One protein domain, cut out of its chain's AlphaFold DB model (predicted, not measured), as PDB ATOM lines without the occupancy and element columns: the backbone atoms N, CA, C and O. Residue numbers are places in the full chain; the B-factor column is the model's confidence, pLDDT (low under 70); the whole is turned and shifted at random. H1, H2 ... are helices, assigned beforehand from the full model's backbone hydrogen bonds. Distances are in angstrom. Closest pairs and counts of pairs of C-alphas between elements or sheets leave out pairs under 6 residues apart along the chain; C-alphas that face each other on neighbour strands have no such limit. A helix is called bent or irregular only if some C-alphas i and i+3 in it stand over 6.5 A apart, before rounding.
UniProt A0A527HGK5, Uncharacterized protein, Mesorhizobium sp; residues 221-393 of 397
ATOM      1  N   SER A 221      54.425  14.886 -10.662       87.94
ATOM      2  CA  SER A 221      53.840  15.844 -11.605       87.94
ATOM      3  C   SER A 221      53.050  16.958 -10.909       87.94
ATOM      4  O   SER A 221      53.095  18.104 -11.354       87.94
ATOM      5  N   PHE A 222      52.378  16.683  -9.783       92.25
ATOM      6  CA  PHE A 222      51.637  17.709  -9.039       92.25
ATOM      7  C   PHE A 222      52.582  18.728  -8.413       92.25
ATOM      8  O   PHE A 222      52.354  19.936  -8.489       92.25
ATOM      9  N   ARG A 223      53.703  18.255  -7.859       90.50
ATOM     10  CA  ARG A 223      54.765  19.142  -7.377       90.50
ATOM     11  C   ARG A 223      55.331  19.986  -8.517       90.50
ATOM     12  O   ARG A 223      55.490  21.189  -8.331       90.50
ATOM     13  N   ALA A 224      55.572  19.392  -9.686       92.00
ATOM     14  CA  ALA A 224      56.065  20.116 -10.856       92.00
ATOM     15  C   ALA A 224      55.110  21.238 -11.308       92.00
ATOM     16  O   ALA A 224      55.577  22.319 -11.653       92.00
ATOM     17  N   ARG A 225      53.784  21.040 -11.214       93.88
ATOM     18  CA  ARG A 225      52.781  22.095 -11.490       93.88
ATOM     19  C   ARG A 225      52.860  23.269 -10.512       93.88
ATOM     20  O   ARG A 225      52.608  24.406 -10.895       93.88
ATOM     21  N   ARG A 226      53.196  23.008  -9.243       95.25
ATOM     22  CA  ARG A 226      53.262  24.035  -8.188       95.25
ATOM     23  C   ARG A 226      54.562  24.834  -8.190       95.25
ATOM     24  O   ARG A 226      54.555  25.960  -7.705       95.25
ATOM     25  N   LEU A 227      55.660  24.282  -8.711       94.50
ATOM     26  CA  LEU A 227      56.972  24.943  -8.687       94.50
ATOM     27  C   LEU A 227      56.963  26.334  -9.355       94.50
ATOM     28  O   LEU A 227      57.331  27.285  -8.668       94.50
ATOM     29  N   PRO A 228      56.442  26.512 -10.590       95.62
ATOM     30  CA  PRO A 228      56.365  27.836 -11.214       95.62
ATOM     31  C   PRO A 228      55.597  28.859 -10.373       95.62
ATOM     32  O   PRO A 228      55.966  30.027 -10.330       95.62
ATOM     33  N   TRP A 229      54.548  28.418  -9.673       97.06
ATOM     34  CA  TRP A 229      53.772  29.269  -8.773       97.06
ATOM     35  C   TRP A 229      54.552  29.651  -7.522       97.06
ATOM     36  O   TRP A 229      54.556  30.815  -7.141       97.06
ATOM     37  N   ILE A 230      55.225  28.695  -6.880       95.88
ATOM     38  CA  ILE A 230      56.033  28.966  -5.685       95.88
ATOM     39  C   ILE A 230      57.158  29.954  -6.014       95.88
ATOM     40  O   ILE A 230      57.377  30.891  -5.247       95.88
ATOM     41  N   ASP A 231      57.835  29.769  -7.144       95.00
ATOM     42  CA  ASP A 231      58.929  30.642  -7.571       95.00
ATOM     43  C   ASP A 231      58.411  32.045  -7.916       95.00
ATOM     44  O   ASP A 231      58.921  33.033  -7.386       95.00
ATOM     45  N   ALA A 232      57.318  32.138  -8.684       96.12
ATOM     46  CA  ALA A 232      56.690  33.417  -9.007       96.12
ATOM     47  C   ALA A 232      56.226  34.183  -7.759       96.12
ATOM     48  O   ALA A 232      56.376  35.400  -7.698       96.12
ATOM     49  N   LEU A 233      55.681  33.492  -6.753       95.94
ATOM     50  CA  LEU A 233      55.227  34.114  -5.506       95.94
ATOM     51  C   LEU A 233      56.381  34.632  -4.641       95.94
ATOM     52  O   LEU A 233      56.235  35.676  -4.006       95.94
ATOM     53  N   LYS A 234      57.519  33.928  -4.612       94.00
ATOM     54  CA  LYS A 234      58.724  34.395  -3.908       94.00
ATOM     55  C   LYS A 234      59.268  35.661  -4.550       94.00
ATOM     56  O   LYS A 234      59.435  36.656  -3.855       94.00
ATOM     57  N   GLU A 235      59.451  35.644  -5.864       92.06
ATOM     58  CA  GLU A 235      59.978  36.789  -6.606       92.06
ATOM     59  C   GLU A 235      59.020  37.984  -6.523       92.06
ATOM     60  O   GLU A 235      59.426  39.103  -6.239       92.06
ATOM     61  N   LEU A 236      57.712  37.750  -6.654       92.19
ATOM     62  CA  LEU A 236      56.700  38.789  -6.471       92.19
ATOM     63  C   LEU A 236      56.750  39.408  -5.070       92.19
ATOM     64  O   LEU A 236      56.582  40.620  -4.918       92.19
ATOM     65  N   LYS A 237      56.969  38.595  -4.035       90.38
ATOM     66  CA  LYS A 237      57.126  39.084  -2.665       90.38
ATOM     67  C   LYS A 237      58.421  39.880  -2.492       90.38
ATOM     68  O   LYS A 237      58.378  40.886  -1.789       90.38
ATOM     69  N   GLU A 238      59.520  39.458  -3.108       89.50
ATOM     70  CA  GLU A 238      60.807  40.167  -3.090       89.50
ATOM     71  C   GLU A 238      60.707  41.530  -3.789       89.50
ATOM     72  O   GLU A 238      61.046  42.546  -3.185       89.50
ATOM     73  N   GLU A 239      60.136  41.577  -4.994       89.88
ATOM     74  CA  GLU A 239      59.969  42.800  -5.795       89.88
ATOM     75  C   GLU A 239      59.005  43.816  -5.161       89.88
ATOM     76  O   GLU A 239      59.158  45.027  -5.313       89.88
ATOM     77  N   THR A 240      57.980  43.338  -4.446       88.94
ATOM     78  CA  THR A 240      56.918  44.201  -3.894       88.94
ATOM     79  C   THR A 240      56.995  44.396  -2.383       88.94
ATOM     80  O   THR A 240      56.127  45.059  -1.809       88.94
ATOM     81  N   ASP A 241      57.977  43.788  -1.710       87.06
ATOM     82  CA  ASP A 241      58.067  43.724  -0.241       87.06
ATOM     83  C   ASP A 241      56.748  43.223   0.403       87.06
ATOM     84  O   ASP A 241      56.289  43.682   1.451       87.06
ATOM     85  N   GLY A 242      56.079  42.283  -0.278       81.62
ATOM     86  CA  GLY A 242      54.779  41.722   0.109       81.62
ATOM     87  C   GLY A 242      53.559  42.629  -0.127       81.62
ATOM     88  O   GLY A 242      52.449  42.272   0.295       81.62
ATOM     89  N   ASN A 243      53.738  43.768  -0.801       87.62
ATOM     90  CA  ASN A 243      52.699  44.737  -1.165       87.62
ATOM     91  C   ASN A 243      52.423  44.744  -2.681       87.62
ATOM     92  O   ASN A 243      52.521  45.768  -3.346       87.62
ATOM     93  N   TRP A 244      52.078  43.590  -3.239       89.00
ATOM     94  CA  TRP A 244      51.525  43.444  -4.590       89.00
ATOM     95  C   TRP A 244      50.194  44.166  -4.838       89.00
ATOM     96  O   TRP A 244      49.320  44.223  -3.967       89.00
ATOM     97  N   TYR A 245      50.038  44.614  -6.086       90.12
ATOM     98  CA  TYR A 245      48.847  45.230  -6.679       90.12
ATOM     99  C   TYR A 245      48.480  44.511  -7.989       90.12
ATOM    100  O   TYR A 245      49.219  43.644  -8.461       90.12
ATOM    101  N   THR A 246      47.369  44.890  -8.623       91.25
ATOM    102  CA  THR A 246      46.974  44.369  -9.949       91.25
ATOM    103  C   THR A 246      48.048  44.614 -11.011       91.25
ATOM    104  O   THR A 246      48.325  43.736 -11.825       91.25
ATOM    105  N   SER A 247      48.749  45.750 -10.945       90.94
ATOM    106  CA  SER A 247      49.892  46.057 -11.817       90.94
ATOM    107  C   SER A 247      51.062  45.084 -11.659       90.94
ATOM    108  O   SER A 247      51.854  44.943 -12.583       90.94
ATOM    109  N   SER A 248      51.168  44.366 -10.539       92.50
ATOM    110  CA  SER A 248      52.201  43.346 -10.332       92.50
ATOM    111  C   SER A 248      51.909  42.039 -11.085       92.50
ATOM    112  O   SER A 248      52.798  41.204 -11.229       92.50
ATOM    113  N   MET A 249      50.687  41.841 -11.597       93.50
ATOM    114  CA  MET A 249      50.283  40.610 -12.302       93.50
ATOM    115  C   MET A 249      50.884  40.470 -13.704       93.50
ATOM    116  O   MET A 249      50.717  39.433 -14.347       93.50
ATOM    117  N   VAL A 250      51.587  41.499 -14.181       89.50
ATOM    118  CA  VAL A 250      52.271  41.507 -15.483       89.50
ATOM    119  C   VAL A 250      53.747  41.116 -15.388       89.50
ATOM    120  O   VAL A 250      54.412  41.030 -16.419       89.50
ATOM    121  N   LEU A 251      54.272  40.875 -14.179       90.38
ATOM    122  CA  LEU A 251      55.654  40.430 -14.005       90.38
ATOM    123  C   LEU A 251      55.893  39.110 -14.770       90.38
ATOM    124  O   LEU A 251      55.053  38.205 -14.687       90.38
ATOM    125  N   PRO A 252      57.011  38.958 -15.511       91.56
ATOM    126  CA  PRO A 252      57.232  37.812 -16.397       91.56
ATOM    127  C   PRO A 252      57.060  36.441 -15.728       91.56
ATOM    128  O   PRO A 252      56.437  35.547 -16.296       91.56
ATOM    129  N   GLN A 253      57.580  36.273 -14.519       90.56
ATOM    130  CA  GLN A 253      57.473  35.071 -13.696       90.56
ATOM    131  C   GLN A 253      56.027  34.762 -13.289       90.56
ATOM    132  O   GLN A 253      55.604  33.608 -13.342       90.56
ATOM    133  N   VAL A 254      55.239  35.794 -12.972       92.56
ATOM    134  CA  VAL A 254      53.819  35.660 -12.623       92.56
ATOM    135  C   VAL A 254      53.038  35.224 -13.859       92.56
ATOM    136  O   VAL A 254      52.296  34.245 -13.802       92.56
ATOM    137  N   LEU A 255      53.281  35.857 -15.010       93.00
ATOM    138  CA  LEU A 255      52.679  35.454 -16.285       93.00
ATOM    139  C   LEU A 255      53.045  34.017 -16.675       93.00
ATOM    140  O   LEU A 255      52.178  33.264 -17.116       93.00
ATOM    141  N   ARG A 256      54.303  33.601 -16.472       93.50
ATOM    142  CA  ARG A 256      54.724  32.207 -16.690       93.50
ATOM    143  C   ARG A 256      53.935  31.239 -15.816       93.50
ATOM    144  O   ARG A 256      53.503  30.214 -16.335       93.50
ATOM    145  N   ALA A 257      53.714  31.559 -14.540       96.00
ATOM    146  CA  ALA A 257      52.900  30.732 -13.652       96.00
ATOM    147  C   ALA A 257      51.441  30.639 -14.138       96.00
ATOM    148  O   ALA A 257      50.909  29.534 -14.251       96.00
ATOM    149  N   PHE A 258      50.820  31.756 -14.530       95.75
ATOM    150  CA  PHE A 258      49.465  31.755 -15.103       95.75
ATOM    151  C   PHE A 258      49.353  30.927 -16.388       95.75
ATOM    152  O   PHE A 258      48.375  30.203 -16.558       95.75
ATOM    153  N   ASN A 259      50.374  30.952 -17.246       93.69
ATOM    154  CA  ASN A 259      50.406  30.164 -18.483       93.69
ATOM    155  C   ASN A 259      50.476  28.643 -18.248       93.69
ATOM    156  O   ASN A 259      50.320  27.876 -19.194       93.69
ATOM    157  N   THR A 260      50.702  28.188 -17.008       94.62
ATOM    158  CA  THR A 260      50.632  26.759 -16.647       94.62
ATOM    159  C   THR A 260      49.217  26.273 -16.325       94.62
ATOM    160  O   THR A 260      49.010  25.070 -16.136       94.62
ATOM    161  N   LEU A 261      48.245  27.185 -16.214       94.69
ATOM    162  CA  LEU A 261      46.866  26.829 -15.905       94.69
ATOM    163  C   LEU A 261      46.149  26.265 -17.143       94.69
ATOM    164  O   LEU A 261      46.373  26.750 -18.251       94.69
ATOM    165  N   PRO A 262      45.221  25.303 -16.973       91.31
ATOM    166  CA  PRO A 262      44.443  24.756 -18.087       91.31
ATOM    167  C   PRO A 262      43.537  25.791 -18.758       91.31
ATOM    168  O   PRO A 262      43.202  25.659 -19.933       91.31
ATOM    169  N   ARG A 263      43.115  26.807 -17.997       90.62
ATOM    170  CA  ARG A 263      42.281  27.909 -18.462       90.62
ATOM    171  C   ARG A 263      43.014  29.231 -18.214       90.62
ATOM    172  O   ARG A 263      43.404  29.471 -17.069       90.62
ATOM    173  N   PRO A 264      43.169  30.090 -19.235       88.19
ATOM    174  CA  PRO A 264      43.748  31.411 -19.042       88.19
ATOM    175  C   PRO A 264      42.806  32.302 -18.221       88.19
ATOM    176  O   PRO A 264      41.585  32.217 -18.350       88.19
ATOM    177  N   MET A 265      43.396  33.163 -17.394       90.44
ATOM    178  CA  MET A 265      42.705  34.251 -16.698       90.44
ATOM    179  C   MET A 265      43.038  35.546 -17.426       90.44
ATOM    180  O   MET A 265      44.199  35.962 -17.468       90.44
ATOM    181  N   GLU A 266      42.046  36.138 -18.078       80.19
ATOM    182  CA  GLU A 266      42.274  37.249 -19.006       80.19
ATOM    183  C   GLU A 266      42.410  38.576 -18.259       80.19
ATOM    184  O   GLU A 266      43.283  39.378 -18.602       80.19
ATOM    185  N   ASP A 267      41.641  38.753 -17.186       88.62
ATOM    186  CA  ASP A 267      41.551  39.996 -16.429       88.62
ATOM    187  C   ASP A 267      42.641  40.139 -15.343       88.62
ATOM    188  O   ASP A 267      43.102  39.164 -14.746       88.62
ATOM    189  N   ALA A 268      43.088  41.374 -15.097       88.88
ATOM    190  CA  ALA A 268      44.158  41.657 -14.139       88.88
ATOM    191  C   ALA A 268      43.691  41.587 -12.674       88.88
ATOM    192  O   ALA A 268      44.494  41.222 -11.811       88.88
ATOM    193  N   GLU A 269      42.426  41.909 -12.386       92.06
ATOM    194  CA  GLU A 269      41.837  41.740 -11.052       92.06
ATOM    195  C   GLU A 269      41.618  40.255 -10.762       92.06
ATOM    196  O   GLU A 269      42.033  39.771  -9.709       92.06
ATOM    197  N   GLU A 270      41.106  39.502 -11.742       92.19
ATOM    198  CA  GLU A 270      40.965  38.043 -11.657       92.19
ATOM    199  C   GLU A 270      42.310  37.369 -11.345       92.19
ATOM    200  O   GLU A 270      42.410  36.553 -10.422       92.19
ATOM    201  N   ARG A 271      43.375  37.752 -12.065       94.38
ATOM    202  CA  ARG A 271      44.735  37.270 -11.779       94.38
ATOM    203  C   ARG A 271      45.187  37.662 -10.380       94.38
ATOM    204  O   ARG A 271      45.726  36.823  -9.665       94.38
ATOM    205  N   TYR A 272      44.974  38.908  -9.971       94.44
ATOM    206  CA  TYR A 272      45.371  39.364  -8.642       94.44
ATOM    207  C   TYR A 272      44.701  38.537  -7.539       94.44
ATOM    208  O   TYR A 272      45.390  38.001  -6.662       94.44
ATOM    209  N   ASP A 273      43.385  38.360  -7.611       93.44
ATOM    210  CA  ASP A 273      42.628  37.608  -6.612       93.44
ATOM    211  C   ASP A 273      43.004  36.127  -6.599       93.44
ATOM    212  O   ASP A 273      43.223  35.551  -5.525       93.44
ATOM    213  N   PHE A 274      43.175  35.515  -7.774       95.62
ATOM    214  CA  PHE A 274      43.618  34.130  -7.848       95.62
ATOM    215  C   PHE A 274      45.042  33.949  -7.321       95.62
ATOM    216  O   PHE A 274      45.300  33.023  -6.551       95.62
ATOM    217  N   ALA A 275      45.973  34.843  -7.661       95.69
ATOM    218  CA  ALA A 275      47.343  34.755  -7.172       95.69
ATOM    219  C   ALA A 275      47.387  34.864  -5.639       95.69
ATOM    220  O   ALA A 275      48.111  34.106  -4.987       95.69
ATOM    221  N   ARG A 276      46.546  35.721  -5.039       94.88
ATOM    222  CA  ARG A 276      46.370  35.795  -3.577       94.88
ATOM    223  C   ARG A 276      45.858  34.484  -2.990       94.88
ATOM    224  O   ARG A 276      46.381  34.054  -1.958       94.88
ATOM    225  N   LEU A 277      44.877  33.850  -3.633       96.56
ATOM    226  CA  LEU A 277      44.351  32.545  -3.233       96.56
ATOM    227  C   LEU A 277      45.417  31.441  -3.322       96.56
ATOM    228  O   LEU A 277      45.569  30.647  -2.389       96.56
ATOM    229  N   VAL A 278      46.202  31.403  -4.400       97.56
ATOM    230  CA  VAL A 278      47.311  30.447  -4.537       97.56
ATOM    231  C   VAL A 278      48.363  30.694  -3.460       97.56
ATOM    232  O   VAL A 278      48.803  29.746  -2.814       97.56
ATOM    233  N   ALA A 279      48.719  31.948  -3.181       96.81
ATOM    234  CA  ALA A 279      49.703  32.270  -2.154       96.81
ATOM    235  C   ALA A 279      49.280  31.814  -0.754       96.81
ATOM    236  O   ALA A 279      50.096  31.227  -0.032       96.81
ATOM    237  N   ILE A 280      48.018  32.043  -0.362       97.31
ATOM    238  CA  ILE A 280      47.540  31.586   0.950       97.31
ATOM    239  C   ILE A 280      47.447  30.064   0.985       97.31
ATOM    240  O   ILE A 280      47.830  29.465   1.985       97.31
ATOM    241  N   THR A 281      47.063  29.433  -0.126       98.06
ATOM    242  CA  THR A 281      47.071  27.973  -0.266       98.06
ATOM    243  C   THR A 281      48.478  27.415  -0.055       98.06
ATOM    244  O   THR A 281      48.670  26.600   0.839       98.06
ATOM    245  N   MET A 282      49.490  27.894  -0.784       97.25
ATOM    246  CA  MET A 282      50.874  27.408  -0.655       97.25
ATOM    247  C   MET A 282      51.470  27.692   0.732       97.25
ATOM    248  O   MET A 282      52.165  26.842   1.289       97.25
ATOM    249  N   THR A 283      51.132  28.837   1.334       97.00
ATOM    250  CA  THR A 283      51.492  29.156   2.727       97.00
ATOM    251  C   THR A 283      50.918  28.115   3.692       97.00
ATOM    252  O   THR A 283      51.634  27.582   4.537       97.00
ATOM    253  N   LEU A 284      49.639  27.765   3.545       97.44
ATOM    254  CA  LEU A 284      48.975  26.760   4.376       97.44
ATOM    255  C   LEU A 284      49.497  25.338   4.109       97.44
ATOM    256  O   LEU A 284      49.670  24.568   5.048       97.44
ATOM    257  N   LEU A 285      49.832  24.995   2.865       95.62
ATOM    258  CA  LEU A 285      50.468  23.716   2.536       95.62
ATOM    259  C   LEU A 285      51.855  23.577   3.179       95.62
ATOM    260  O   LEU A 285      52.197  22.502   3.674       95.62
ATOM    261  N   SER A 286      52.635  24.659   3.227       95.25
ATOM    262  CA  SER A 286      53.944  24.673   3.894       95.25
ATOM    263  C   SER A 286      53.822  24.407   5.406       95.25
ATOM    264  O   SER A 286      54.539  23.571   5.958       95.25
ATOM    265  N   GLU A 287      52.820  25.012   6.059       96.38
ATOM    266  CA  GLU A 287      52.464  24.746   7.459       96.38
ATOM    267  C   GLU A 287      52.014  23.294   7.657       96.38
ATOM    268  O   GLU A 287      52.463  22.619   8.588       96.38
ATOM    269  N   ALA A 288      51.160  22.773   6.773       95.31
ATOM    270  CA  ALA A 288      50.710  21.385   6.816       95.31
ATOM    271  C   ALA A 288      51.901  20.411   6.754       95.31
ATOM    272  O   ALA A 288      51.964  19.470   7.550       95.31
ATOM    273  N   GLY A 289      52.894  20.713   5.912       93.25
ATOM    274  CA  GLY A 289      54.168  19.994   5.810       93.25
ATOM    275  C   GLY A 289      55.151  20.206   6.969       93.25
ATOM    276  O   GLY A 289      56.157  19.510   7.023       93.25
ATOM    277  N   GLY A 290      54.871  21.119   7.908       93.75
ATOM    278  CA  GLY A 290      55.705  21.368   9.094       93.75
ATOM    279  C   GLY A 290      56.782  22.445   8.927       93.75
ATOM    280  O   GLY A 290      57.573  22.653   9.843       93.75
ATOM    281  N   HIS A 291      56.798  23.159   7.801       92.75
ATOM    282  CA  HIS A 291      57.762  24.220   7.509       92.75
ATOM    283  C   HIS A 291      57.028  25.483   7.063       92.75
ATOM    284  O   HIS A 291      56.877  25.733   5.871       92.75
ATOM    285  N   TYR A 292      56.552  26.272   8.026       95.25
ATOM    286  CA  TYR A 292      55.818  27.499   7.737       95.25
ATOM    287  C   TYR A 292      56.635  28.481   6.882       95.25
ATOM    288  O   TYR A 292      57.711  28.928   7.283       95.25
ATOM    289  N   GLN A 293      56.080  28.867   5.734       94.75
ATOM    290  CA  GLN A 293      56.604  29.907   4.859       94.75
ATOM    291  C   GLN A 293      55.472  30.844   4.423       94.75
ATOM    292  O   GLN A 293      54.552  30.438   3.719       94.75
ATOM    293  N   ASP A 294      55.554  32.121   4.808       94.75
ATOM    294  CA  ASP A 294      54.608  33.149   4.359       94.75
ATOM    295  C   ASP A 294      54.930  33.599   2.926       94.75
ATOM    296  O   ASP A 294      55.944  34.264   2.694       94.75
ATOM    297  N   LEU A 295      54.048  33.265   1.984       94.06
ATOM    298  CA  LEU A 295      54.129  33.672   0.573       94.06
ATOM    299  C   LEU A 295      53.138  34.793   0.217       94.06
ATOM    300  O   LEU A 295      53.056  35.205  -0.934       94.06
ATOM    301  N   VAL A 296      52.350  35.268   1.184       90.81
ATOM    302  CA  VAL A 296      51.209  36.164   0.944       90.81
ATOM    303  C   VAL A 296      51.542  37.594   1.344       90.81
ATOM    304  O   VAL A 296      51.187  38.539   0.637       90.81
ATOM    305  N   TYR A 297      52.160  37.762   2.507       91.88
ATOM    306  CA  TYR A 297      52.441  39.065   3.102       91.88
ATOM    307  C   TYR A 297      53.940  39.278   3.261       91.88
ATOM    308  O   TYR A 297      54.727  38.343   3.139       91.88
ATOM    309  N   ARG A 298      54.327  40.514   3.599       88.94
ATOM    310  CA  ARG A 298      55.703  40.860   3.970       88.94
ATOM    311  C   ARG A 298      56.247  39.899   5.027       88.94
ATOM    312  O   ARG A 298      57.221  39.189   4.796       88.94
ATOM    313  N   GLN A 299      55.546  39.818   6.155       89.69
ATOM    314  CA  GLN A 299      55.834  38.859   7.210       89.69
ATOM    315  C   GLN A 299      54.604  38.635   8.091       89.69
ATOM    316  O   GLN A 299      53.964  39.583   8.565       89.69
ATOM    317  N   LYS A 300      54.302  37.369   8.359       94.50
ATOM    318  CA  LYS A 300      53.384  36.923   9.404       94.50
ATOM    319  C   LYS A 300      54.089  35.871  10.258       94.50
ATOM    320  O   LYS A 300      54.925  35.136   9.748       94.50
ATOM    321  N   PRO A 301      53.786  35.803  11.565       93.94
ATOM    322  CA  PRO A 301      54.498  34.913  12.480       93.94
ATOM    323  C   PRO A 301      54.087  33.438  12.368       93.94
ATOM    324  O   PRO A 301      54.792  32.584  12.888       93.94
ATOM    325  N   ASN A 302      52.925  33.133  11.780       95.31
ATOM    326  CA  ASN A 302      52.400  31.772  11.617       95.31
ATOM    327  C   ASN A 302      51.189  31.749  10.669       95.31
ATOM    328  O   ASN A 302      50.598  32.791  10.350       95.31
ATOM    329  N   ALA A 303      50.768  30.542  10.283       96.00
ATOM    330  CA  ALA A 303      49.621  30.308   9.408       96.00
ATOM    331  C   ALA A 303      48.308  30.909   9.934       96.00
ATOM    332  O   ALA A 303      47.539  31.471   9.157       96.00
ATOM    333  N   THR A 304      48.074  30.869  11.251       96.44
ATOM    334  CA  THR A 304      46.877  31.471  11.866       96.44
ATOM    335  C   THR A 304      46.824  32.984  11.620       96.44
ATOM    336  O   THR A 304      45.783  33.518  11.237       96.44
ATOM    337  N   ALA A 305      47.942  33.690  11.805       96.06
ATOM    338  CA  ALA A 305      48.020  35.132  11.584       96.06
ATOM    339  C   ALA A 305      47.866  35.503  10.100       96.06
ATOM    340  O   ALA A 305      47.178  36.479   9.782       96.06
ATOM    341  N   ALA A 306      48.473  34.726   9.198       95.62
ATOM    342  CA  ALA A 306      48.319  34.916   7.757       95.62
ATOM    343  C   ALA A 306      46.860  34.732   7.322       95.62
ATOM    344  O   ALA A 306      46.290  35.624   6.694       95.62
ATOM    345  N   LEU A 307      46.220  33.639   7.740       95.81
ATOM    346  CA  LEU A 307      44.846  33.336   7.357       95.81
ATOM    347  C   LEU A 307      43.830  34.331   7.938       95.81
ATOM    348  O   LEU A 307      42.954  34.808   7.219       95.81
ATOM    349  N   ASN A 308      43.982  34.731   9.203       95.00
ATOM    350  CA  ASN A 308      43.135  35.783   9.772       95.00
ATOM    351  C   ASN A 308      43.285  37.104   9.011       95.00
ATOM    352  O   ASN A 308      42.291  37.778   8.754       95.00
ATOM    353  N   THR A 309      44.508  37.467   8.611       94.69
ATOM    354  CA  THR A 309      44.734  38.673   7.798       94.69
ATOM    355  C   THR A 309      44.060  38.549   6.428       94.69
ATOM    356  O   THR A 309      43.513  39.532   5.936       94.69
ATOM    357  N   PHE A 310      44.068  37.355   5.830       94.62
ATOM    358  CA  PHE A 310      43.471  37.091   4.520       94.62
ATOM    359  C   PHE A 310      41.956  37.285   4.532       94.62
ATOM    360  O   PHE A 310      41.429  38.041   3.721       94.62
ATOM    361  N   LEU A 311      41.271  36.695   5.512       94.31
ATOM    362  CA  LEU A 311      39.810  36.758   5.624       94.31
ATOM    363  C   LEU A 311      39.280  38.103   6.156       94.31
ATOM    364  O   LEU A 311      38.113  38.433   5.948       94.31
ATOM    365  N   SER A 312      40.134  38.910   6.797       90.25
ATOM    366  CA  SER A 312      39.741  40.228   7.327       90.25
ATOM    367  C   SER A 312      39.624  41.319   6.257       90.25
ATOM    368  O   SER A 312      39.077  42.378   6.546       90.25
ATOM    369  N   ARG A 313      40.160  41.111   5.044       77.88
ATOM    370  CA  ARG A 313      40.223  42.157   4.003       77.88
ATOM    371  C   ARG A 313      38.890  42.440   3.292       77.88
ATOM    372  O   ARG A 313      38.805  43.458   2.617       77.88
ATOM    373  N   GLY A 314      37.858  41.614   3.490       76.25
ATOM    374  CA  GLY A 314      36.585  41.746   2.770       76.25
ATOM    375  C   GLY A 314      36.685  41.331   1.296       76.25
ATOM    376  O   GLY A 314      37.763  40.987   0.818       76.25
ATOM    377  N   GLY A 315      35.558  41.345   0.579       82.31
ATOM    378  CA  GLY A 315      35.529  41.191  -0.881       82.31
ATOM    379  C   GLY A 315      36.006  39.818  -1.394       82.31
ATOM    380  O   GLY A 315      35.708  38.795  -0.766       82.31
ATOM    381  N   PRO A 316      36.758  39.760  -2.514       85.38
ATOM    382  CA  PRO A 316      37.141  38.505  -3.175       85.38
ATOM    383  C   PRO A 316      37.852  37.488  -2.267       85.38
ATOM    384  O   PRO A 316      37.686  36.277  -2.425       85.38
ATOM    385  N   GLN A 317      38.604  37.951  -1.261       90.56
ATOM    386  CA  GLN A 317      39.290  37.063  -0.315       90.56
ATOM    387  C   GLN A 317      38.319  36.365   0.651       90.56
ATOM    388  O   GLN A 317      38.549  35.207   1.005       90.56
ATOM    389  N   GLN A 318      37.216  37.012   1.045       93.00
ATOM    390  CA  GLN A 318      36.151  36.346   1.809       93.00
ATOM    391  C   GLN A 318      35.382  35.341   0.950       93.00
ATOM    392  O   GLN A 318      34.986  34.292   1.460       93.00
ATOM    393  N   GLY A 319      35.266  35.595  -0.356       95.56
ATOM    394  CA  GLY A 319      34.731  34.635  -1.327       95.56
ATOM    395  C   GLY A 319      35.550  33.344  -1.414       95.56
ATOM    396  O   GLY A 319      35.044  32.308  -1.825       95.56
ATOM    397  N   CYS A 320      36.805  33.339  -0.968       96.81
ATOM    398  CA  CYS A 320      37.647  32.143  -0.966       96.81
ATOM    399  C   CYS A 320      37.511  31.277   0.302       96.81
ATOM    400  O   CYS A 320      38.184  30.248   0.415       96.81
ATOM    401  N   ALA A 321      36.691  31.681   1.276       97.12
ATOM    402  CA  ALA A 321      36.638  31.047   2.591       97.12
ATOM    403  C   ALA A 321      36.211  29.570   2.533       97.12
ATOM    404  O   ALA A 321      36.771  28.749   3.259       97.12
ATOM    405  N   GLU A 322      35.289  29.205   1.642       97.62
ATOM    406  CA  GLU A 322      34.864  27.813   1.446       97.62
ATOM    407  C   GLU A 322      36.002  26.928   0.901       97.62
ATOM    408  O   GLU A 322      36.218  25.827   1.407       97.62
ATOM    409  N   ALA A 323      36.786  27.416  -0.068       97.88
ATOM    410  CA  ALA A 323      37.958  26.701  -0.578       97.88
ATOM    411  C   ALA A 323      39.032  26.526   0.512       97.88
ATOM    412  O   ALA A 323      39.608  25.448   0.668       97.88
ATOM    413  N   ILE A 324      39.257  27.559   1.328       97.88
ATOM    414  CA  ILE A 324      40.157  27.475   2.484       97.88
ATOM    415  C   ILE A 324      39.642  26.456   3.506       97.88
ATOM    416  O   ILE A 324      40.436  25.682   4.039       97.88
ATOM    417  N   ARG A 325      38.328  26.415   3.765       97.56
ATOM    418  CA  ARG A 325      37.725  25.411   4.652       97.56
ATOM    419  C   ARG A 325      38.034  24.001   4.158       97.56
ATOM    420  O   ARG A 325      38.527  23.195   4.939       97.56
ATOM    421  N   THR A 326      37.827  23.735   2.866       97.50
ATOM    422  CA  THR A 326      38.161  22.445   2.241       97.50
ATOM    423  C   THR A 326      39.626  22.074   2.457       97.50
ATOM    424  O   THR A 326      39.914  20.945   2.847       97.50
ATOM    425  N   LEU A 327      40.554  23.017   2.273       97.50
ATOM    426  CA  LEU A 327      41.981  22.791   2.519       97.50
ATOM    427  C   LEU A 327      42.284  22.449   3.983       97.50
ATOM    428  O   LEU A 327      43.042  21.516   4.255       97.50
ATOM    429  N   VAL A 328      41.705  23.190   4.926       96.50
ATOM    430  CA  VAL A 328      41.925  22.971   6.363       96.50
ATOM    431  C   VAL A 328      41.348  21.630   6.811       96.50
ATOM    432  O   VAL A 328      42.036  20.882   7.502       96.50
ATOM    433  N   ASP A 329      40.127  21.305   6.387       95.19
ATOM    434  CA  ASP A 329      39.433  20.069   6.765       95.19
ATOM    435  C   ASP A 329      40.095  18.819   6.154       95.19
ATOM    436  O   ASP A 329      39.980  17.727   6.708       95.19
ATOM    437  N   ARG A 330      40.801  18.963   5.023       95.25
ATOM    438  CA  ARG A 330      41.465  17.865   4.294       95.25
ATOM    439  C   ARG A 330      42.974  17.789   4.513       95.25
ATOM    440  O   ARG A 330      43.672  17.149   3.734       95.25
ATOM    441  N   SER A 331      43.500  18.431   5.549       95.38
ATOM    442  CA  SER A 331      44.931  18.413   5.872       95.38
ATOM    443  C   SER A 331      45.156  18.379   7.390       95.38
ATOM    444  O   SER A 331      44.217  18.586   8.161       95.38
ATOM    445  N   PRO A 332      46.401  18.189   7.866       95.38
ATOM    446  CA  PRO A 332      46.726  18.300   9.288       95.38
ATOM    447  C   PRO A 332      46.454  19.684   9.902       95.38
ATOM    448  O   PRO A 332      46.587  19.858  11.114       95.38
ATOM    449  N   LEU A 333      46.108  20.695   9.093       95.12
ATOM    450  CA  LEU A 333      45.915  22.072   9.545       95.12
ATOM    451  C   LEU A 333      44.820  22.215  10.597       95.12
ATOM    452  O   LEU A 333      44.958  23.067  11.472       95.12
ATOM    453  N   ALA A 334      43.783  21.376  10.572       88.56
ATOM    454  CA  ALA A 334      42.736  21.388  11.593       88.56
ATOM    455  C   ALA A 334      43.297  21.228  13.023       88.56
ATOM    456  O   ALA A 334      42.769  21.834  13.953       88.56
ATOM    457  N   GLY A 335      44.386  20.466  13.192       88.94
ATOM    458  CA  GLY A 335      45.082  20.302  14.473       88.94
ATOM    459  C   GLY A 335      46.192  21.327  14.740       88.94
ATOM    460  O   GLY A 335      46.626  21.460  15.880       88.94
ATOM    461  N   LYS A 336      46.664  22.050  13.714       90.81
ATOM    462  CA  LYS A 336      47.753  23.045  13.832       90.81
ATOM    463  C   LYS A 336      47.254  24.481  14.006       90.81
ATOM    464  O   LYS A 336      47.945  25.319  14.583       90.81
ATOM    465  N   LEU A 337      46.075  24.796  13.479       93.56
ATOM    466  CA  LEU A 337      45.495  26.137  13.528       93.56
ATOM    467  C   LEU A 337      44.728  26.362  14.835       93.56
ATOM    468  O   LEU A 337      44.172  25.438  15.426       93.56
ATOM    469  N   LYS A 338      44.663  27.620  15.293       93.62
ATOM    470  CA  LYS A 338      43.872  27.959  16.486       93.62
ATOM    471  C   LYS A 338      42.371  27.727  16.234       93.62
ATOM    472  O   LYS A 338      41.902  28.086  15.153       93.62
ATOM    473  N   PRO A 339      41.582  27.279  17.232       89.88
ATOM    474  CA  PRO A 339      40.136  27.064  17.076       89.88
ATOM    475  C   PRO A 339      39.370  28.279  16.528       89.88
ATOM    476  O   PRO A 339      38.490  28.136  15.682       89.88
ATOM    477  N   THR A 340      39.780  29.492  16.920       91.56
ATOM    478  CA  THR A 340      39.202  30.767  16.458       91.56
ATOM    479  C   THR A 340      39.279  30.964  14.939       91.56
ATOM    480  O   THR A 340      38.514  31.738  14.371       91.56
ATOM    481  N   VAL A 341      40.206  30.286  14.254       92.88
ATOM    482  CA  VAL A 341      40.315  30.333  12.788       92.88
ATOM    483  C   VAL A 341      39.088  29.707  12.136       92.88
ATOM    484  O   VAL A 341      38.573  30.249  11.161       92.88
ATOM    485  N   ARG A 342      38.579  28.602  12.694       92.88
ATOM    486  CA  ARG A 342      37.384  27.931  12.172       92.88
ATOM    487  C   ARG A 342      36.168  28.845  12.253       92.88
ATOM    488  O   ARG A 342      35.423  28.960  11.287       92.88
ATOM    489  N   GLU A 343      36.005  29.541  13.374       93.56
ATOM    490  CA  GLU A 343      34.938  30.531  13.560       93.56
ATOM    491  C   GLU A 343      35.036  31.672  12.543       93.56
ATOM    492  O   GLU A 343      34.025  32.092  11.982       93.56
ATOM    493  N   HIS A 344      36.251  32.148  12.262       94.44
ATOM    494  CA  HIS A 344      36.474  33.201  11.275       94.44
ATOM    495  C   HIS A 344      36.157  32.737   9.847       94.44
ATOM    496  O   HIS A 344      35.467  33.455   9.126       94.44
ATOM    497  N   ILE A 345      36.579  31.528   9.455       96.19
ATOM    498  CA  ILE A 345      36.211  30.924   8.163       96.19
ATOM    499  C   ILE A 345      34.686  30.860   8.029       96.19
ATOM    500  O   ILE A 345      34.135  31.341   7.042       96.19
ATOM    501  N   MET A 346      33.993  30.334   9.044       95.44
ATOM    502  CA  MET A 346      32.530  30.224   9.018       95.44
ATOM    503  C   MET A 346      31.843  31.590   8.943       95.44
ATOM    504  O   MET A 346      30.856  31.741   8.225       95.44
ATOM    505  N   ARG A 347      32.378  32.604   9.632       94.62
ATOM    506  CA  ARG A 347      31.877  33.981   9.538       94.62
ATOM    507  C   ARG A 347      32.071  34.561   8.137       94.62
ATOM    508  O   ARG A 347      31.143  35.168   7.622       94.62
ATOM    509  N   ALA A 348      33.234  34.360   7.517       95.06
ATOM    510  CA  ALA A 348      33.499  34.830   6.157       95.06
ATOM    511  C   ALA A 348      32.560  34.166   5.132       95.06
ATOM    512  O   ALA A 348      31.993  34.864   4.297       95.06
ATOM    513  N   ILE A 349      32.310  32.856   5.264       95.56
ATOM    514  CA  ILE A 349      31.329  32.124   4.440       95.56
ATOM    515  C   ILE A 349      29.915  32.696   4.610       95.56
ATOM    516  O   ILE A 349      29.163  32.775   3.644       95.56
ATOM    517  N   ALA A 350      29.533  33.076   5.833       94.12
ATOM    518  CA  ALA A 350      28.204  33.615   6.111       94.12
ATOM    519  C   ALA A 350      27.998  35.041   5.570       94.12
ATOM    520  O   ALA A 350      26.871  35.408   5.247       94.12
ATOM    521  N   VAL A 351      29.066  35.841   5.501       92.25
ATOM    522  CA  VAL A 351      29.009  37.247   5.067       92.25
ATOM    523  C   VAL A 351      29.119  37.389   3.546       92.25
ATOM    524  O   VAL A 351      28.478  38.274   2.988       92.25
ATOM    525  N   GLU A 352      29.875  36.519   2.870       93.25
ATOM    526  CA  GLU A 352      30.044  36.561   1.411       93.25
ATOM    527  C   GLU A 352      29.302  35.394   0.729       93.25
ATOM    528  O   GLU A 352      29.757  34.248   0.814       93.25
ATOM    529  N   PRO A 353      28.176  35.639   0.028       88.94
ATOM    530  CA  PRO A 353      27.417  34.577  -0.631       88.94
ATOM    531  C   PRO A 353      28.155  33.942  -1.824       88.94
ATOM    532  O   PRO A 353      27.951  32.751  -2.102       88.94
ATOM    533  N   ASN A 354      29.019  34.693  -2.515       92.50
ATOM    534  CA  ASN A 354      29.720  34.240  -3.719       92.50
ATOM    535  C   ASN A 354      31.015  33.506  -3.359       92.50
ATOM    536  O   ASN A 354      32.124  34.017  -3.504       92.50
ATOM    537  N   GLN A 355      30.860  32.280  -2.866       96.31
ATOM    538  CA  GLN A 355      31.986  31.442  -2.466       96.31
ATOM    539  C   GLN A 355      32.604  30.662  -3.637       96.31
ATOM    540  O   GLN A 355      31.893  30.071  -4.454       96.31
ATOM    541  N   VAL A 356      33.934  30.557  -3.639       96.44
ATOM    542  CA  VAL A 356      34.725  29.680  -4.508       96.44
ATOM    543  C   VAL A 356      34.447  28.223  -4.126       96.44
ATOM    544  O   VAL A 356      34.900  27.726  -3.095       96.44
ATOM    545  N   ARG A 357      33.676  27.540  -4.973       95.44
ATOM    546  CA  ARG A 357      33.191  26.157  -4.820       95.44
ATOM    547  C   ARG A 357      33.500  25.343  -6.083       95.44
ATOM    548  O   ARG A 357      33.855  25.953  -7.091       95.44
ATOM    549  N   PRO A 358      33.343  24.004  -6.084       94.56
ATOM    550  CA  PRO A 358      33.480  23.211  -7.306       94.56
ATOM    551  C   PRO A 358      32.718  23.825  -8.490       94.56
ATOM    552  O   PRO A 358      31.571  24.247  -8.315       94.56
ATOM    553  N   ARG A 359      33.343  23.849  -9.680       90.00
ATOM    554  CA  ARG A 359      32.891  24.538 -10.912       90.00
ATOM    555  C   ARG A 359      33.109  26.055 -10.948       90.00
ATOM    556  O   ARG A 359      32.778  26.691 -11.948       90.00
ATOM    557  N   HIS A 360      33.641  26.657  -9.886       94.25
ATOM    558  CA  HIS A 360      34.171  28.017  -9.945       94.25
ATOM    559  C   HIS A 360      35.557  27.993 -10.616       94.25
ATOM    560  O   HIS A 360      36.372  27.152 -10.231       94.25
ATOM    561  N   PRO A 361      35.901  28.934 -11.521       93.81
ATOM    562  CA  PRO A 361      37.194  28.933 -12.220       93.81
ATOM    563  C   PRO A 361      38.409  28.836 -11.287       93.81
ATOM    564  O   PRO A 361      39.330  28.063 -11.538       93.81
ATOM    565  N   PHE A 362      38.384  29.556 -10.160       96.06
ATOM    566  CA  PHE A 362      39.443  29.472  -9.145       96.06
ATOM    567  C   PHE A 362      39.524  28.102  -8.467       96.06
ATOM    568  O   PHE A 362      40.620  27.633  -8.177       96.06
ATOM    569  N   TYR A 363      38.386  27.449  -8.220       97.00
ATOM    570  CA  TYR A 363      38.376  26.120  -7.615       97.00
ATOM    571  C   TYR A 363      38.935  25.087  -8.594       97.00
ATOM    572  O   TYR A 363      39.758  24.263  -8.212       97.00
ATOM    573  N   ASP A 364      38.550  25.169  -9.867       95.31
ATOM    574  CA  ASP A 364      39.033  24.256 -10.906       95.31
ATOM    575  C   ASP A 364      40.546  24.432 -11.141       95.31
ATOM    576  O   ASP A 364      41.283  23.453 -11.272       95.31
ATOM    577  N   ALA A 365      41.046  25.672 -11.097       96.44
ATOM    578  CA  ALA A 365      42.478  25.957 -11.155       96.44
ATOM    579  C   ALA A 365      43.235  25.464  -9.902       96.44
ATOM    580  O   ALA A 365      44.333  24.916 -10.025       96.44
ATOM    581  N   LEU A 366      42.652  25.583  -8.703       97.38
ATOM    582  CA  LEU A 366      43.209  24.974  -7.487       97.38
ATOM    583  C   LEU A 366      43.202  23.442  -7.551       97.38
ATOM    584  O   LEU A 366      44.174  22.824  -7.131       97.38
ATOM    585  N   SER A 367      42.153  22.838  -8.109       96.50
ATOM    586  CA  SER A 367      42.053  21.396  -8.358       96.50
ATOM    587  C   SER A 367      43.161  20.902  -9.287       96.50
ATOM    588  O   SER A 367      43.790  19.881  -9.025       96.50
ATOM    589  N   TRP A 368      43.518  21.684 -10.307       95.12
ATOM    590  CA  TRP A 368      44.664  21.377 -11.165       95.12
ATOM    591  C   TRP A 368      46.021  21.424 -10.436       95.12
ATOM    592  O   TRP A 368      46.879  20.562 -10.673       95.12
ATOM    593  N   LEU A 369      46.227  22.432  -9.579       96.38
ATOM    594  CA  LEU A 369      47.493  22.679  -8.871       96.38
ATOM    595  C   LEU A 369      47.687  21.788  -7.637       96.38
ATOM    596  O   LEU A 369      48.812  21.392  -7.322       96.38
ATOM    597  N   VAL A 370      46.606  21.515  -6.911       96.94
ATOM    598  CA  VAL A 370      46.586  20.779  -5.640       96.94
ATOM    599  C   VAL A 370      45.452  19.739  -5.658       96.94
ATOM    600  O   VAL A 370      44.539  19.790  -4.820       96.94
ATOM    601  N   PRO A 371      45.471  18.790  -6.614       95.62
ATOM    602  CA  PRO A 371      44.425  17.775  -6.725       95.62
ATOM    603  C   PRO A 371      44.331  16.900  -5.472       95.62
ATOM    604  O   PRO A 371      43.257  16.409  -5.150       95.62
ATOM    605  N   GLU A 372      45.415  16.775  -4.700       95.25
ATOM    606  CA  GLU A 372      45.438  16.032  -3.434       95.25
ATOM    607  C   GLU A 372      44.421  16.570  -2.400       95.25
ATOM    608  O   GLU A 372      44.034  15.858  -1.469       95.25
ATOM    609  N   ILE A 373      43.984  17.826  -2.549       96.38
ATOM    610  CA  ILE A 373      43.014  18.498  -1.675       96.38
ATOM    611  C   ILE A 373      41.691  18.761  -2.389       96.38
ATOM    612  O   ILE A 373      40.636  18.523  -1.800       96.38
ATOM    613  N   PHE A 374      41.737  19.290  -3.613       96.88
ATOM    614  CA  PHE A 374      40.566  19.886  -4.266       96.88
ATOM    615  C   PHE A 374      39.908  18.993  -5.328       96.88
ATOM    616  O   PHE A 374      38.779  19.292  -5.721       96.88
ATOM    617  N   ASP A 375      40.553  17.898  -5.743       94.88
ATOM    618  CA  ASP A 375      39.976  16.896  -6.645       94.88
ATOM    619  C   ASP A 375      39.540  15.663  -5.838       94.88
ATOM    620  O   ASP A 375      40.371  14.899  -5.346       94.88
ATOM    621  N   ASP A 376      38.228  15.477  -5.678       91.38
ATOM    622  CA  ASP A 376      37.662  14.376  -4.886       91.38
ATOM    623  C   ASP A 376      38.052  13.001  -5.437       91.38
ATOM    624  O   ASP A 376      38.389  12.102  -4.668       91.38
ATOM    625  N   VAL A 377      38.042  12.852  -6.764       87.56
ATOM    626  CA  VAL A 377      38.338  11.579  -7.431       87.56
ATOM    627  C   VAL A 377      39.819  11.265  -7.289       87.56
ATOM    628  O   VAL A 377      40.189  10.151  -6.914       87.56
ATOM    629  N   MET A 378      40.678  12.253  -7.541       89.81
ATOM    630  CA  MET A 378      42.117  12.063  -7.397       89.81
ATOM    631  C   MET A 378      42.498  11.761  -5.952       89.81
ATOM    632  O   MET A 378      43.327  10.889  -5.696       89.81
ATOM    633  N   ARG A 379      41.892  12.471  -5.000       91.31
ATOM    634  CA  ARG A 379      42.133  12.242  -3.582       91.31
ATOM    635  C   ARG A 379      41.723  10.832  -3.163       91.31
ATOM    636  O   ARG A 379      42.516  10.176  -2.494       91.31
ATOM    637  N   GLU A 380      40.540  10.365  -3.561       86.06
ATOM    638  CA  GLU A 380      40.078   9.005  -3.254       86.06
ATOM    639  C   GLU A 380      41.045   7.952  -3.814       86.06
ATOM    640  O   GLU A 380      41.439   7.032  -3.097       86.06
ATOM    641  N   GLU A 381      41.519   8.118  -5.052       83.81
ATOM    642  CA  GLU A 381      42.511   7.212  -5.646       83.81
ATOM    643  C   GLU A 381      43.850   7.216  -4.886       83.81
ATOM    644  O   GLU A 381      44.438   6.156  -4.653       83.81
ATOM    645  N   LEU A 382      44.322   8.387  -4.445       88.00
ATOM    646  CA  LEU A 382      45.531   8.503  -3.623       88.00
ATOM    647  C   LEU A 382      45.352   7.874  -2.234       88.00
ATOM    648  O   LEU A 382      46.289   7.258  -1.728       88.00
ATOM    649  N   GLU A 383      44.179   8.008  -1.613       86.38
ATOM    650  CA  GLU A 383      43.858   7.387  -0.322       86.38
ATOM    651  C   GLU A 383      43.786   5.857  -0.443       86.38
ATOM    652  O   GLU A 383      44.409   5.150   0.350       86.38
ATOM    653  N   LEU A 384      43.103   5.337  -1.467       79.06
ATOM    654  CA  LEU A 384      43.003   3.896  -1.737       79.06
ATOM    655  C   LEU A 384      44.352   3.261  -2.101       79.06
ATOM    656  O   LEU A 384      44.575   2.078  -1.834       79.06
ATOM    657  N   GLY A 385      45.246   4.030  -2.726       78.25
ATOM    658  CA  GLY A 385      46.603   3.598  -3.058       78.25
ATOM    659  C   GLY A 385      47.648   3.853  -1.972       78.25
ATOM    660  O   GLY A 385      48.824   3.602  -2.227       78.25
ATOM    661  N   ASP A 386      47.260   4.381  -0.805       82.12
ATOM    662  CA  ASP A 386      48.169   4.836   0.262       82.12
ATOM    663  C   ASP A 386      49.280   5.800  -0.231       82.12
ATOM    664  O   ASP A 386      50.375   5.913   0.328       82.12
ATOM    665  N   ALA A 387      48.977   6.544  -1.293       86.62
ATOM    666  CA  ALA A 387      49.875   7.479  -1.966       86.62
ATOM    667  C   ALA A 387      49.598   8.946  -1.595       86.62
ATOM    668  O   ALA A 387      50.303   9.846  -2.058       86.62
ATOM    669  N   LEU A 388      48.582   9.208  -0.767       90.38
ATOM    670  CA  LEU A 388      48.274  10.557  -0.307       90.38
ATOM    671  C   LEU A 388      49.422  11.102   0.566       90.38
ATOM    672  O   LEU A 388      49.796  10.469   1.557       90.38
ATOM    673  N   PRO A 389      49.997  12.276   0.244       91.38
ATOM    674  CA  PRO A 389      51.120  12.805   1.005       91.38
ATOM    675  C   PRO A 389      50.689  13.239   2.412       91.38
ATOM    676  O   PRO A 389      49.568  13.697   2.621       91.38
ATOM    677  N   GLY A 390      51.610  13.170   3.380       91.06
ATOM    678  CA  GLY A 390      51.311  13.468   4.789       91.06
ATOM    679  C   GLY A 390      50.734  14.869   5.033       91.06
ATOM    680  O   GLY A 390      49.853  15.031   5.868       91.06
ATOM    681  N   TRP A 391      51.146  15.873   4.251       92.69
ATOM    682  CA  TRP A 391      50.593  17.232   4.333       92.69
ATOM    683  C   TRP A 391      49.138  17.338   3.832       92.69
ATOM    684  O   TRP A 391      48.466  18.315   4.148       92.69
ATOM    685  N   ALA A 392      48.642  16.349   3.082       92.75
ATOM    686  CA  ALA A 392      47.258  16.251   2.609       92.75
ATOM    687  C   ALA A 392      46.442  15.190   3.369       92.75
ATOM    688  O   ALA A 392      45.272  14.976   3.058       92.75
ATOM    689  N   SER A 393      47.031  14.499   4.346       89.12
ATOM    690  CA  SER A 393      46.350  13.479   5.147       89.12
ATOM    691  C   SER A 393      45.849  14.075   6.458       89.12
ATOM    692  O   SER A 393      46.601  14.719   7.177       89.12
TER     693      SER A 393
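What this domain is: This is residues 221 to 393 of the 397 residues of an uncharacterized protein of Mesorhizobium sp (UniProt A0A527HGK5). The long helix H4 runs through the middle of a compact cluster of helices: on one side H5, H9 and H7 stand with it as a small four-helix bundle, and on the other H1 crosses it steeply, with H3 packed on H1. H2 packs on residues 268 to 272 of H4, while H10 and H11 lead to H12 at one far end. The printed part has 173 residues with twelve named helices, H1 to H12 in order, and no named strand; the class is all helix. It is compact, with a radius of gyration of the C-alphas of 15.1 A and spans of 42 by 35 by 31 A.

How they stand to each other: H1, residues 221 to 240, touches H3, residues 252 to 258, opposite ways at a steep tilt of 40 degrees, closest at C-alphas Ala 232 and Gln 253, 5.0 A. H2, residues 246 to 250, touches H4, residues 268 to 288, closest at C-alphas Thr 246 and Tyr 272, 5.4 A. H4 is the hub, touching five helices. With residues 278 to 282 alone it touches H1 at a steep tilt of 69 degrees, only just short of about perpendicular; the closest C-alphas, Leu 233 and Ala 279, are 6.7 A apart. H4 and H5, residues 303 to 311, form a helical hairpin at a shallow tilt of 23 degrees, closest at C-alphas Leu 284 and Ala 303, 6.2 A. H4 also touches H6, residues 316 to 319, and H8, residues 333 to 336. H9, residues 339 to 351, touches H5 the same way at 15 degrees, a shallow tilt, closest at C-alphas Leu 311 and Ala 348, 6.6 A. H7, residues 321 to 329, touches H9 opposite ways at a shallow tilt of 30 degrees, closest at C-alphas Ala 321 and Ile 345, 5.6 A. H10, residues 361 to 369, touches H11, residues 371 to 374, which touches H12, residues 376 to 384, only at the corner. O i to N i+4 pairs are within hydrogen-bond range throughout H3, H4, H5, H7, H10 and H12, in 14 of 16 for H1, 8 of 9 for H9 and 0 of 1 for H2, which has 1 of 2 O i to N i+3 pairs within range; H6, H8 and H11 are too short for such i+4 pairs.

Where its parts are: H1 begins at C-alpha 221 (53.840, 15.844, -11.605) and is 29.5 A long; it is irregular, only just, with C-alphas 225 and 228 6.8 A apart. H4 is 29.9 A long and H9 19.3 A. H12 ends at C-alpha 384 (43.003, 3.896, -1.737).

The domain as a whole: The farthest C-alphas, Ser 247 and Leu 384, are 43.9 A apart. The printed part has no cut; the link from H4 to H5, residues 289 to 302, is long. No printed residue is under 70 in pLDDT.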